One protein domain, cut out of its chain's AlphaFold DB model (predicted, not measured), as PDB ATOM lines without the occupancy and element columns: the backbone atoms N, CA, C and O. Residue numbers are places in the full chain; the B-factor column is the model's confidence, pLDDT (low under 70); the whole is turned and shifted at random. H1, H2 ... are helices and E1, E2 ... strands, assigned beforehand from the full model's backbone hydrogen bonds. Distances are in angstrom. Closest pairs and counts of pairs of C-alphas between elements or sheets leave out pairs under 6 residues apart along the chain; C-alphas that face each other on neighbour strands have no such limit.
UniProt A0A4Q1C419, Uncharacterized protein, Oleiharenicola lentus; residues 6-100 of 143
ATOM      1  N   ILE A   6     202.143 186.311 122.551       85.19
ATOM      2  CA  ILE A   6     201.625 187.087 121.422       85.19
ATOM      3  C   ILE A   6     200.474 186.300 120.799       85.19
ATOM      4  O   ILE A   6     200.663 185.187 120.303       85.19
ATOM      5  N   GLU A   7     199.270 186.868 120.818       84.12
ATOM      6  CA  GLU A   7     198.125 186.277 120.128       84.12
ATOM      7  C   GLU A   7     198.242 186.470 118.614       84.12
ATOM      8  O   GLU A   7     198.591 187.554 118.140       84.12
ATOM      9  N   LEU A   8     197.906 185.433 117.842       84.75
ATOM     10  CA  LEU A   8     197.876 185.490 116.380       84.75
ATOM     11  C   LEU A   8     196.432 185.338 115.872       84.75
ATOM     12  O   LEU A   8     196.088 184.304 115.299       84.75
ATOM     13  N   PRO A   9     195.554 186.346 116.049       83.25
ATOM     14  CA  PRO A   9     194.121 186.222 115.748       83.25
ATOM     15  C   PRO A   9     193.822 185.979 114.261       83.25
ATOM     16  O   PRO A   9     192.780 185.424 113.914       83.25
ATOM     17  N   TRP A  10     194.738 186.379 113.378       82.12
ATOM     18  CA  TRP A  10     194.657 186.170 111.933       82.12
ATOM     19  C   TRP A  10     195.202 184.805 111.489       82.12
ATOM     20  O   TRP A  10     194.982 184.408 110.346       82.12
ATOM     21  N   MET A  11     195.898 184.071 112.367       84.38
ATOM     22  CA  MET A  11     196.451 182.759 112.053       84.38
ATOM     23  C   MET A  11     195.598 181.663 112.677       84.38
ATOM     24  O   MET A  11     195.437 181.578 113.894       84.38
ATOM     25  N   ARG A  12     195.076 180.780 111.826       85.06
ATOM     26  CA  ARG A  12     194.410 179.558 112.264       85.06
ATOM     27  C   ARG A  12     194.959 178.365 111.518       85.06
ATOM     28  O   ARG A  12     194.951 178.344 110.289       85.06
ATOM     29  N   LEU A  13     195.420 177.375 112.268       81.81
ATOM     30  CA  LEU A  13     195.843 176.109 111.693       81.81
ATOM     31  C   LEU A  13     194.632 175.188 111.540       81.81
ATOM     32  O   LEU A  13     193.731 175.214 112.385       81.81
ATOM     33  N   PRO A  14     194.574 174.383 110.465       77.88
ATOM     34  CA  PRO A  14     193.546 173.364 110.324       77.88
ATOM     35  C   PRO A  14     193.513 172.481 111.567       77.88
ATOM     36  O   PRO A  14     194.567 172.099 112.077       77.88
ATOM     37  N   ARG A  15     192.311 172.133 112.044       72.31
ATOM     38  CA  ARG A  15     192.163 171.241 113.205       72.31
ATOM     39  C   ARG A  15     192.947 169.959 112.988       72.31
ATOM     40  O   ARG A  15     193.620 169.498 113.888       72.31
ATOM     41  N   ASP A  16     192.922 169.437 111.768       68.25
ATOM     42  CA  ASP A  16     193.587 168.197 111.416       68.25
ATOM     43  C   ASP A  16     195.099 168.288 111.191       68.25
ATOM     44  O   ASP A  16     195.741 167.260 110.985       68.25
ATOM     45  N   LEU A  17     195.684 169.482 111.295       67.25
ATOM     46  CA  LEU A  17     197.103 169.707 111.059       67.25
ATOM     47  C   LEU A  17     198.019 168.953 112.039       67.25
ATOM     48  O   LEU A  17     198.891 168.225 111.559       67.25
ATOM     49  N   PRO A  18     197.851 169.058 113.373       56.81
ATOM     50  CA  PRO A  18     198.843 168.527 114.304       56.81
ATOM     51  C   PRO A  18     198.950 167.015 114.289       56.81
ATOM     52  O   PRO A  18     200.012 166.475 114.553       56.81
ATOM     53  N   TRP A  19     197.863 166.319 113.964       55.94
ATOM     54  CA  TRP A  19     197.818 164.862 114.014       55.94
ATOM     55  C   TRP A  19     197.856 164.189 112.642       55.94
ATOM     56  O   TRP A  19     198.278 163.038 112.580       55.94
ATOM     57  N   ARG A  20     197.461 164.859 111.543       56.16
ATOM     58  CA  ARG A  20     197.603 164.291 110.184       56.16
ATOM     59  C   ARG A  20     198.944 164.589 109.531       56.16
ATOM     60  O   ARG A  20     199.304 163.901 108.580       56.16
ATOM     61  N   VAL A  21     199.707 165.566 110.017       58.50
ATOM     62  CA  VAL A  21     201.051 165.828 109.490       58.50
ATOM     63  C   VAL A  21     202.063 165.006 110.280       58.50
ATOM     64  O   VAL A  21     202.878 165.545 111.013       58.50
ATOM     65  N   LYS A  22     201.973 163.676 110.165       70.50
ATOM     66  CA  LYS A  22     202.984 162.698 110.607       70.50
ATOM     67  C   LYS A  22     203.391 162.706 112.087       70.50
ATOM     68  O   LYS A  22     204.153 161.834 112.467       70.50
ATOM     69  N   PHE A  23     202.915 163.610 112.941       77.25
ATOM     70  CA  PHE A  23     203.319 163.660 114.351       77.25
ATOM     71  C   PHE A  23     202.907 162.399 115.107       77.25
ATOM     72  O   PHE A  23     203.731 161.783 115.773       77.25
ATOM     73  N   VAL A  24     201.645 161.980 114.960       77.25
ATOM     74  CA  VAL A  24     201.159 160.728 115.557       77.25
ATOM     75  C   VAL A  24     201.941 159.545 114.996       77.25
ATOM     76  O   VAL A  24     202.415 158.722 115.770       77.25
ATOM     77  N   ASP A  25     202.146 159.496 113.680       78.31
ATOM     78  CA  ASP A  25     202.915 158.427 113.038       78.31
ATOM     79  C   ASP A  25     204.373 158.398 113.520       78.31
ATOM     80  O   ASP A  25     204.897 157.325 113.796       78.31
ATOM     81  N   ALA A  26     205.010 159.556 113.694       79.69
ATOM     82  CA  ALA A  26     206.378 159.698 114.181       79.69
ATOM     83  C   ALA A  26     206.500 159.271 115.646       79.69
ATOM     84  O   ALA A  26     207.440 158.564 116.001       79.69
ATOM     85  N   VAL A  27     205.536 159.645 116.493       78.56
ATOM     86  CA  VAL A  27     205.477 159.192 117.888       78.56
ATOM     87  C   VAL A  27     205.264 157.680 117.958       78.56
ATOM     88  O   VAL A  27     205.960 157.002 118.709       78.56
ATOM     89  N   LEU A  28     204.343 157.132 117.160       81.12
ATOM     90  CA  LEU A  28     204.074 155.693 117.120       81.12
ATOM     91  C   LEU A  28     205.260 154.896 116.563       81.12
ATOM     92  O   LEU A  28     205.578 153.834 117.092       81.12
ATOM     93  N   ASP A  29     205.935 155.398 115.529       82.44
ATOM     94  CA  ASP A  29     207.149 154.795 114.976       82.44
ATOM     95  C   ASP A  29     208.295 154.819 115.997       82.44
ATOM     96  O   ASP A  29     208.966 153.807 116.207       82.44
ATOM     97  N   HIS A  30     208.468 155.936 116.711       78.50
ATOM     98  CA  HIS A  30     209.456 156.048 117.781       78.50
ATOM     99  C   HIS A  30     209.139 155.103 118.950       78.50
ATOM    100  O   HIS A  30     210.017 154.376 119.410       78.50
ATOM    101  N   ALA A  31     207.883 155.040 119.401       77.62
ATOM    102  CA  ALA A  31     207.447 154.114 120.446       77.62
ATOM    103  C   ALA A  31     207.669 152.647 120.038       77.62
ATOM    104  O   ALA A  31     208.183 151.856 120.829       77.62
ATOM    105  N   ARG A  32     207.376 152.299 118.777       81.25
ATOM    106  CA  ARG A  32     207.621 150.960 118.227       81.25
ATOM    107  C   ARG A  32     209.109 150.611 118.212       81.25
ATOM    108  O   ARG A  32     209.464 149.494 118.576       81.25
ATOM    109  N   LYS A  33     209.982 151.552 117.837       81.69
ATOM    110  CA  LYS A  33     211.447 151.377 117.900       81.69
ATOM    111  C   LYS A  33     211.950 151.128 119.325       81.69
ATOM    112  O   LYS A  33     212.945 150.433 119.495       81.69
ATOM    113  N   LEU A  34     211.245 151.640 120.334       77.75
ATOM    114  CA  LEU A  34     211.510 151.384 121.754       77.75
ATOM    115  C   LEU A  34     210.844 150.098 122.285       77.75
ATOM    116  O   LEU A  34     210.958 149.803 123.471       77.75
ATOM    117  N   GLY A  35     210.149 149.331 121.436       75.81
ATOM    118  CA  GLY A  35     209.454 148.104 121.832       75.81
ATOM    119  C   GLY A  35     208.153 148.337 122.606       75.81
ATOM    120  O   GLY A  35     207.656 147.417 123.253       75.81
ATOM    121  N   LEU A  36     207.597 149.550 122.562       74.50
ATOM    122  CA  LEU A  36     206.345 149.898 123.229       74.50
ATOM    123  C   LEU A  36     205.172 149.748 122.252       74.50
ATOM    124  O   LEU A  36     205.119 150.424 121.223       74.50
ATOM    125  N   GLU A  37     204.182 148.923 122.596       64.62
ATOM    126  CA  GLU A  37     202.866 148.985 121.952       64.62
ATOM    127  C   GLU A  37     202.062 150.136 122.566       64.62
ATOM    128  O   GLU A  37     201.360 149.983 123.565       64.62
ATOM    129  N   ALA A  38     202.205 151.327 121.990       61.03
ATOM    130  CA  ALA A  38     201.529 152.521 122.474       61.03
ATOM    131  C   ALA A  38     200.325 152.878 121.592       61.03
ATOM    132  O   ALA A  38     200.437 153.002 120.374       61.03
ATOM    133  N   ARG A  39     199.174 153.134 122.223       67.31
ATOM    134  CA  ARG A  39     198.137 153.988 121.632       67.31
ATOM    135  C   ARG A  39     198.485 155.426 121.988       67.31
ATOM    136  O   ARG A  39     198.516 155.769 123.166       67.31
ATOM    137  N   TYR A  40     198.745 156.257 120.986       72.75
ATOM    138  CA  TYR A  40     199.040 157.667 121.208       72.75
ATOM    139  C   TYR A  40     197.799 158.522 120.964       72.75
ATOM    140  O   TYR A  40     197.214 158.494 119.879       72.75
ATOM    141  N   ARG A  41     197.401 159.292 121.981       74.69
ATOM    142  CA  ARG A  41     196.373 160.327 121.859       74.69
ATOM    143  C   ARG A  41     197.075 161.688 121.853       74.69
ATOM    144  O   ARG A  41     197.707 162.018 122.855       74.69
ATOM    145  N   PRO A  42     196.979 162.473 120.767       74.12
ATOM    146  CA  PRO A  42     197.623 163.777 120.717       74.12
ATOM    147  C   PRO A  42     197.029 164.716 121.785       74.12
ATOM    148  O   PRO A  42     195.817 164.663 122.035       74.12
ATOM    149  N   PRO A  43     197.852 165.566 122.423       80.19
ATOM    150  CA  PRO A  43     197.375 166.583 123.357       80.19
ATOM    151  C   PRO A  43     196.500 167.626 122.651       80.19
ATOM    152  O   PRO A  43     196.567 167.806 121.434       80.19
ATOM    153  N   ARG A  44     195.695 168.360 123.430       84.62
ATOM    154  CA  ARG A  44     194.921 169.503 122.914       84.62
ATOM    155  C   ARG A  44     195.830 170.576 122.320       84.62
ATOM    156  O   ARG A  44     195.505 171.135 121.277       84.62
ATOM    157  N   PHE A  45     196.922 170.877 123.013       86.50
ATOM    158  CA  PHE A  45     197.869 171.898 122.602       86.50
ATOM    159  C   PHE A  45     199.105 171.250 122.003       86.50
ATOM    160  O   PHE A  45     199.659 170.316 122.576       86.50
ATOM    161  N   CYS A  46     199.523 171.754 120.849       87.06
ATOM    162  CA  CYS A  46     200.748 171.335 120.180       87.06
ATOM    163  C   CYS A  46     201.641 172.554 119.969       87.06
ATOM    164  O   CYS A  46     201.162 173.621 119.594       87.06
ATOM    165  N   GLY A  47     202.931 172.384 120.215       87.62
ATOM    166  CA  GLY A  47     203.967 173.369 119.972       87.62
ATOM    167  C   GLY A  47     204.681 173.094 118.657       87.62
ATOM    168  O   GLY A  47     204.981 171.945 118.346       87.62
ATOM    169  N   TYR A  48     204.994 174.144 117.913       85.69
ATOM    170  CA  TYR A  48     205.795 174.096 116.700       85.69
ATOM    171  C   TYR A  48     206.934 175.090 116.814       85.69
ATOM    172  O   TYR A  48     206.735 176.254 117.165       85.69
ATOM    173  N   TYR A  49     208.122 174.642 116.457       85.00
ATOM    174  CA  TYR A  49     209.231 175.520 116.140       85.00
ATOM    175  C   TYR A  49     209.989 174.945 114.949       85.00
ATOM    176  O   TYR A  49     209.702 173.843 114.482       85.00
ATOM    177  N   PHE A  50     210.929 175.709 114.420       80.00
ATOM    178  CA  PHE A  50     211.769 175.274 113.314       80.00
ATOM    179  C   PHE A  50     213.212 175.335 113.793       80.00
ATOM    180  O   PHE A  50     213.549 176.245 114.545       80.00
ATOM    181  N   SER A  51     214.039 174.377 113.390       77.81
ATOM    182  CA  SER A  51     215.498 174.428 113.528       77.81
ATOM    183  C   SER A  51     216.091 174.346 112.126       77.81
ATOM    184  O   SER A  51     215.961 173.321 111.451       77.81
ATOM    185  N   GLY A  52     216.634 175.461 111.631       76.62
ATOM    186  CA  GLY A  52     216.867 175.643 110.196       76.62
ATOM    187  C   GLY A  52     215.580 175.422 109.389       76.62
ATOM    188  O   GLY A  52     214.551 176.042 109.658       76.62
ATOM    189  N   ASP A  53     215.627 174.507 108.421       75.00
ATOM    190  CA  ASP A  53     214.461 174.131 107.611       75.00
ATOM    191  C   ASP A  53     213.624 172.997 108.225       75.00
ATOM    192  O   ASP A  53     212.501 172.739 107.792       75.00
ATOM    193  N   SER A  54     214.119 172.366 109.295       80.12
ATOM    194  CA  SER A  54     213.460 171.219 109.916       80.12
ATOM    195  C   SER A  54     212.345 171.657 110.873       80.12
ATOM    196  O   SER A  54     212.627 172.315 111.883       80.12
ATOM    197  N   PRO A  55     211.080 171.279 110.621       81.56
ATOM    198  CA  PRO A  55     209.998 171.500 111.568       81.56
ATOM    199  C   PRO A  55     210.124 170.551 112.761       81.56
ATOM    200  O   PRO A  55     210.274 169.337 112.602       81.56
ATOM    201  N   ILE A  56     210.008 171.099 113.964       85.19
ATOM    202  CA  ILE A  56     210.006 170.337 115.209       85.19
ATOM    203  C   ILE A  56     208.681 170.565 115.925       85.19
ATOM    204  O   ILE A  56     208.237 171.700 116.116       85.19
ATOM    205  N   VAL A  57     208.047 169.461 116.312       85.00
ATOM    206  CA  VAL A  57     206.771 169.465 117.025       85.00
ATOM    207  C   VAL A  57     206.974 168.973 118.442       85.00
ATOM    208  O   VAL A  57     207.574 167.920 118.671       85.00
ATOM    209  N   VAL A  58     206.433 169.742 119.379       85.31
ATOM    210  CA  VAL A  58     206.362 169.420 120.799       85.31
ATOM    211  C   VAL A  58     204.908 169.124 121.132       85.31
ATOM    212  O   VAL A  58     204.028 169.954 120.917       85.31
ATOM    213  N   GLY A  59     204.632 167.942 121.658       83.38
ATOM    214  CA  GLY A  59     203.297 167.580 122.106       83.38
ATOM    215  C   GLY A  59     203.404 166.624 123.270       83.38
ATOM    216  O   GLY A  59     203.886 165.499 123.114       83.38
ATOM    217  N   GLY A  60     202.964 167.074 124.444       79.81
ATOM    218  CA  GLY A  60     203.173 166.287 125.637       79.81
ATOM    219  C   GLY A  60     204.648 166.042 125.890       79.81
ATOM    220  O   GLY A  60     205.476 166.899 125.622       79.81
ATOM    221  N   LYS A  61     204.993 164.821 126.298       78.50
ATOM    222  CA  LYS A  61     206.391 164.415 126.528       78.50
ATOM    223  C   LYS A  61     207.198 164.182 125.241       78.50
ATOM    224  O   LYS A  61     208.371 163.827 125.326       78.50
ATOM    225  N   TRP A  62     206.588 164.331 124.065       81.62
ATOM    226  CA  TRP A  62     207.231 164.043 122.788       81.62
ATOM    227  C   TRP A  62     207.735 165.315 122.122       81.62
ATOM    228  O   TRP A  62     206.984 166.265 121.916       81.62
ATOM    229  N   THR A  63     209.005 165.291 121.729       85.44
ATOM    230  CA  THR A  63     209.600 166.253 120.800       85.44
ATOM    231  C   THR A  63     210.099 165.463 119.601       85.44
ATOM    232  O   THR A  63     210.958 164.597 119.758       85.44
ATOM    233  N   VAL A  64     209.529 165.705 118.421       82.12
ATOM    234  CA  VAL A  64     209.887 164.970 117.201       82.12
ATOM    235  C   VAL A  64     210.141 165.928 116.050       82.12
ATOM    236  O   VAL A  64     209.437 166.923 115.871       82.12
ATOM    237  N   THR A  65     211.145 165.601 115.248       84.62
ATOM    238  CA  THR A  65     211.397 166.260 113.968       84.62
ATOM    239  C   THR A  65     210.466 165.666 112.920       84.62
ATOM    240  O   THR A  65     210.326 164.446 112.834       84.62
ATOM    241  N   LEU A  66     209.808 166.522 112.144       79.75
ATOM    242  CA  LEU A  66     208.933 166.110 111.053       79.75
ATOM    243  C   LEU A  66     209.612 166.324 109.703       79.75
ATOM    244  O   LEU A  66     210.468 167.191 109.549       79.75
ATOM    245  N   ASP A  67     209.157 165.572 108.704       80.38
ATOM    246  CA  ASP A  67     209.471 165.891 107.317       80.38
ATOM    247  C   ASP A  67     208.817 167.219 106.926       80.38
ATOM    248  O   ASP A  67     207.668 167.506 107.289       80.38
ATOM    249  N   GLU A  68     209.520 168.000 106.113       75.25
ATOM    250  CA  GLU A  68     208.964 169.213 105.538       75.25
ATOM    251  C   GLU A  68     207.691 168.928 104.735       75.25
ATOM    252  O   GLU A  68     207.592 167.983 103.948       75.25
ATOM    253  N   THR A  69     206.704 169.806 104.901       78.00
ATOM    254  CA  THR A  69     205.498 169.805 104.074       78.00
ATOM    255  C   THR A  69     205.212 171.213 103.564       78.00
ATOM    256  O   THR A  69     205.539 172.194 104.241       78.00
ATOM    257  N   PRO A  70     204.528 171.364 102.412       81.62
ATOM    258  CA  PRO A  70     204.135 172.679 101.906       81.62
ATOM    259  C   PRO A  70     203.334 173.507 102.916       81.62
ATOM    260  O   PRO A  70     203.350 174.735 102.872       81.62
ATOM    261  N   LEU A  71     202.617 172.842 103.824       78.56
ATOM    262  CA  LEU A  71     201.826 173.490 104.856       78.56
ATOM    263  C   LEU A  71     202.701 174.006 106.000       78.56
ATOM    264  O   LEU A  71     202.582 175.177 106.340       78.56
ATOM    265  N   LEU A  72     203.634 173.199 106.517       79.19
ATOM    266  CA  LEU A  72     204.596 173.642 107.537       79.19
ATOM    267  C   LEU A  72     205.483 174.786 107.021       79.19
ATOM    268  O   LEU A  72     205.715 175.751 107.745       79.19
ATOM    269  N   ASN A  73     205.854 174.762 105.739       80.88
ATOM    270  CA  ASN A  73     206.573 175.866 105.100       80.88
ATOM    271  C   ASN A  73     205.738 177.156 105.011       80.88
ATOM    272  O   ASN A  73     206.274 178.251 105.175       80.88
ATOM    273  N   LYS A  74     204.418 177.061 104.801       81.62
ATOM    274  CA  LYS A  74     203.523 178.230 104.890       81.62
ATOM    275  C   LYS A  74     203.412 178.748 106.322       81.62
ATOM    276  O   LYS A  74     203.438 179.958 106.515       81.62
ATOM    277  N   VAL A  75     203.308 177.853 107.309       80.88
ATOM    278  CA  VAL A  75     203.263 178.229 108.731       80.88
ATOM    279  C   VAL A  75     204.528 178.979 109.125       80.88
ATOM    280  O   VAL A  75     204.422 180.069 109.678       80.88
ATOM    281  N   ARG A  76     205.703 178.457 108.762       82.06
ATOM    282  CA  ARG A  76     206.990 179.119 108.992       82.06
ATOM    283  C   ARG A  76     206.995 180.553 108.469       82.06
ATOM    284  O   ARG A  76     207.225 181.477 109.237       82.06
ATOM    285  N   ARG A  77     206.647 180.749 107.193       82.38
ATOM    286  CA  ARG A  77     206.616 182.084 106.569       82.38
ATOM    287  C   ARG A  77     205.632 183.033 107.253       82.38
ATOM    288  O   ARG A  77     205.930 184.211 107.409       82.38
ATOM    289  N   SER A  78     204.466 182.534 107.666       79.56
ATOM    290  CA  SER A  78     203.491 183.329 108.421       79.56
ATOM    291  C   SER A  78     204.046 183.767 109.775       79.56
ATOM    292  O   SER A  78     203.884 184.919 110.158       79.56
ATOM    293  N   VAL A  79     204.723 182.867 110.485       77.69
ATOM    294  CA  VAL A  79     205.347 183.136 111.786       77.69
ATOM    295  C   VAL A  79     206.512 184.126 111.660       77.69
ATOM    296  O   VAL A  79     206.608 185.065 112.448       77.69
ATOM    297  N   GLU A  80     207.356 183.973 110.641       79.50
ATOM    298  CA  GLU A  80     208.437 184.915 110.319       79.50
ATOM    299  C   GLU A  80     207.876 186.311 110.011       79.50
ATOM    300  O   GLU A  80     208.335 187.305 110.574       79.50
ATOM    301  N   ALA A  81     206.819 186.394 109.196       77.56
ATOM    302  CA  ALA A  81     206.148 187.656 108.890       77.56
ATOM    303  C   ALA A  81     205.510 188.300 110.134       77.56
ATOM    304  O   ALA A  81     205.627 189.510 110.327       77.56
ATOM    305  N   ALA A  82     204.880 187.499 111.002       72.00
ATOM    306  CA  ALA A  82     204.257 187.952 112.251       72.00
ATOM    307  C   ALA A  82     205.241 188.605 113.219       72.00
ATOM    308  O   ALA A  82     204.855 189.408 114.067       72.00
ATOM    309  N   THR A  83     206.501 188.195 113.132       68.75
ATOM    310  CA  THR A  83     207.529 188.552 114.101       68.75
ATOM    311  C   THR A  83     208.607 189.440 113.521       68.75
ATOM    312  O   THR A  83     209.603 189.665 114.196       68.75
ATOM    313  N   GLU A  84     208.415 189.982 112.313       71.12
ATOM    314  CA  GLU A  84     209.424 190.790 111.612       71.12
ATOM    315  C   GLU A  84     210.773 190.051 111.516       71.12
ATOM    316  O   GLU A  84     211.832 190.637 111.730       71.12
ATOM    317  N   CYS A  85     210.734 188.736 111.275       62.47
ATOM    318  CA  CYS A  85     211.898 187.844 111.298       62.47
ATOM    319  C   CYS A  85     212.655 187.802 112.643       62.47
ATOM    320  O   CYS A  85     213.768 187.286 112.696       62.47
ATOM    321  N   ARG A  86     212.070 188.311 113.740       55.69
ATOM    322  CA  ARG A  86     212.642 188.226 115.097       55.69
ATOM    323  C   ARG A  86     212.477 186.849 115.733       55.69
ATOM    324  O   ARG A  86     213.073 186.607 116.773       55.69
ATOM    325  N   ILE A  87     211.683 185.950 115.143       53.88
ATOM    326  CA  ILE A  87     211.806 184.519 115.435       53.88
ATOM    327  C   ILE A  87     212.987 184.024 114.622       53.88
ATOM    328  O   ILE A  87     212.850 183.482 113.526       53.88
ATOM    329  N   THR A  88     214.169 184.235 115.179       50.00
ATOM    330  CA  THR A  88     215.334 183.428 114.867       50.00
ATOM    331  C   THR A  88     214.997 182.000 115.296       50.00
ATOM    332  O   THR A  88     215.250 181.558 116.410       50.00
ATOM    333  N   VAL A  89     214.356 181.269 114.382       51.47
ATOM    334  CA  VAL A  89     214.667 179.861 114.118       51.47
ATOM    335  C   VAL A  89     216.175 179.735 114.339       51.47
ATOM    336  O   VAL A  89     216.872 180.477 113.652       51.47
ATOM    337  N   PRO A  90     216.677 178.949 115.312       49.12
ATOM    338  CA  PRO A  90     218.061 178.992 115.769       49.12
ATOM    339  C   PRO A  90     219.004 178.848 114.578       49.12
ATOM    340  O   PRO A  90     219.292 177.761 114.089       49.12
ATOM    341  N   GLY A  91     219.434 179.993 114.070       41.00
ATOM    342  CA  GLY A  91     220.473 180.134 113.085       41.00
ATOM    343  C   GLY A  91     221.682 180.539 113.887       41.00
ATOM    344  O   GLY A  91     221.847 181.725 114.122       41.00
ATOM    345  N   GLU A  92     222.405 179.540 114.406       46.25
ATOM    346  CA  GLU A  92     223.876 179.520 114.551       46.25
ATOM    347  C   GLU A  92     224.381 178.401 115.481       46.25
ATOM    348  O   GLU A  92     225.555 178.047 115.399       46.25
ATOM    349  N   ALA A  93     223.524 177.756 116.286       48.38
ATOM    350  CA  ALA A  93     223.914 176.584 117.078       48.38
ATOM    351  C   ALA A  93     222.896 175.432 116.945       48.38
ATOM    352  O   ALA A  93     221.709 175.657 117.182       48.38
ATOM    353  N   PRO A  94     223.336 174.200 116.616       49.31
ATOM    354  CA  PRO A  94     222.454 173.046 116.394       49.31
ATOM    355  C   PRO A  94     221.618 172.631 117.621       49.31
ATOM    356  O   PRO A  94     220.637 171.913 117.454       49.31
ATOM    357  N   ASP A  95     221.949 173.139 118.815       55.66
ATOM    358  CA  ASP A  95     221.276 172.833 120.086       55.66
ATOM    359  C   ASP A  95     220.656 174.066 120.779       55.66
ATOM    360  O   ASP A  95     220.234 173.986 121.935       55.66
ATOM    361  N   ALA A  96     220.605 175.232 120.120       63.25
ATOM    362  CA  ALA A  96     219.989 176.414 120.721       63.25
ATOM    363  C   ALA A  96     218.457 176.297 120.720       63.25
ATOM    364  O   ALA A  96     217.831 176.054 119.687       63.25
ATOM    365  N   ALA A  97     217.843 176.498 121.888       66.88
ATOM    366  CA  ALA A  97     216.397 176.644 121.997       66.88
ATOM    367  C   ALA A  97     215.931 177.887 121.211       66.88
ATOM    368  O   ALA A  97     216.615 178.912 121.262       66.88
ATOM    369  N   PRO A  98     214.792 177.829 120.498       78.12
ATOM    370  CA  PRO A  98     214.255 179.001 119.816       78.12
ATOM    371  C   PRO A  98     213.780 180.042 120.837       78.12
ATOM    372  O   PRO A  98     213.457 179.708 121.976       78.12
ATOM    373  N   ASP A  99     213.651 181.296 120.411       79.50
ATOM    374  CA  ASP A  99     213.100 182.351 121.270       79.50
ATOM    375  C   ASP A  99     211.611 182.123 121.574       79.50
ATOM    376  O   ASP A  99     211.131 182.417 122.671       79.50
ATOM    377  N   PHE A 100     210.877 181.563 120.607       82.44
ATOM    378  CA  PHE A 100     209.437 181.349 120.688       82.44
ATOM    379  C   PHE A 100     209.023 179.943 120.249       82.44
ATOM    380  O   PHE A 100     209.631 179.327 119.374       82.44
TER     381      PHE A 100
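What this domain is: This is residues 6 to 100 of the 143 residues of an uncharacterized protein of Oleiharenicola lentus (UniProt A0A4Q1C419). A small three-stranded sheet, E2, E3 and E4, has two helices over one face, H2 over the E4 edge and H3 over E2 and E3, each crossing the strands and apart from the other. Short H1 grazes the sheet, strand E1 lies away from it near H3, and residues 83 to 100 form a long stretch without a named element. The printed part has 95 residues with three named helices and four named strands, in the order E1 H1 H2 E2 E3 E4 H3; the sheet's order is E2, E3, E4, antiparallel, and the class is mixed, helices and strands. The whole is compact, with a radius of gyration of the C-alphas of 14.1 A and spans of 44 by 31 by 23 A.

Where its parts are: E1, residues 6 to 12, begins at C-alpha 6, (201.625, 187.087, 121.422), and is 13.9 A long. H1 is residues 17 to 20, 5.5 A, and H2 residues 23 to 33, 15.2 A. E2, residues 45 to 51, is 20.0 A long and begins at C-alpha 45, (197.869, 171.898, 122.602). E3 is residues 54 to 59, 16.3 A, and E4 residues 62 to 65, 10.0 A. H3, residues 70 to 82, is 18.4 A long and ends at C-alpha 82, (204.257, 187.952, 112.251).

How they stand to each other: E2, E3 and E4 form a meander, each strand the antiparallel neighbour of the one before. E2 and E3 are a hairpin at 155 degrees, with N 49 and O 56 at 3.0 A. E3 and E4 are a hairpin at 167 degrees, with N 57 and O 64 at 2.9 A. H2 is on the sheet at a height of 8.8 A, over E4 and across the strands, at 78 degrees to E4 on the local plane; its closest C-alphas to E4 are Ala 26 and Val 64, 7.0 A. H3 is on the same face at a height of 9.3 A, over E2 and only just over E3, on which 3 of its C-alphas fall; it runs across the strands, at 87 degrees to E2 on the local plane. The closest C-alphas of H3 and E2 are Phe 50 and Arg 76, 7.5 A. H2 and H3 are apart. H1 only grazes the sheet, with residues 17 to 19. E1 pairs with no named strand; its closest C-alphas to H3 are Met 11 and Ser 78, 7.9 A. In H2 and H3 every O i to N i+4 pair is within hydrogen-bond range; H1 is too short for such a pair.

The domain as a whole: The C-alphas farthest apart are those of Gly 35 and Glu 84, 43.9 A. The printed part has no cut. The link from H2 to E2, 11 residues, is long; the others are tight. Mean pLDDT of the printed part is 74.6, and 23 residues are under 70, namely 16 to 21, 37 to 39, 83 and 85 to 97.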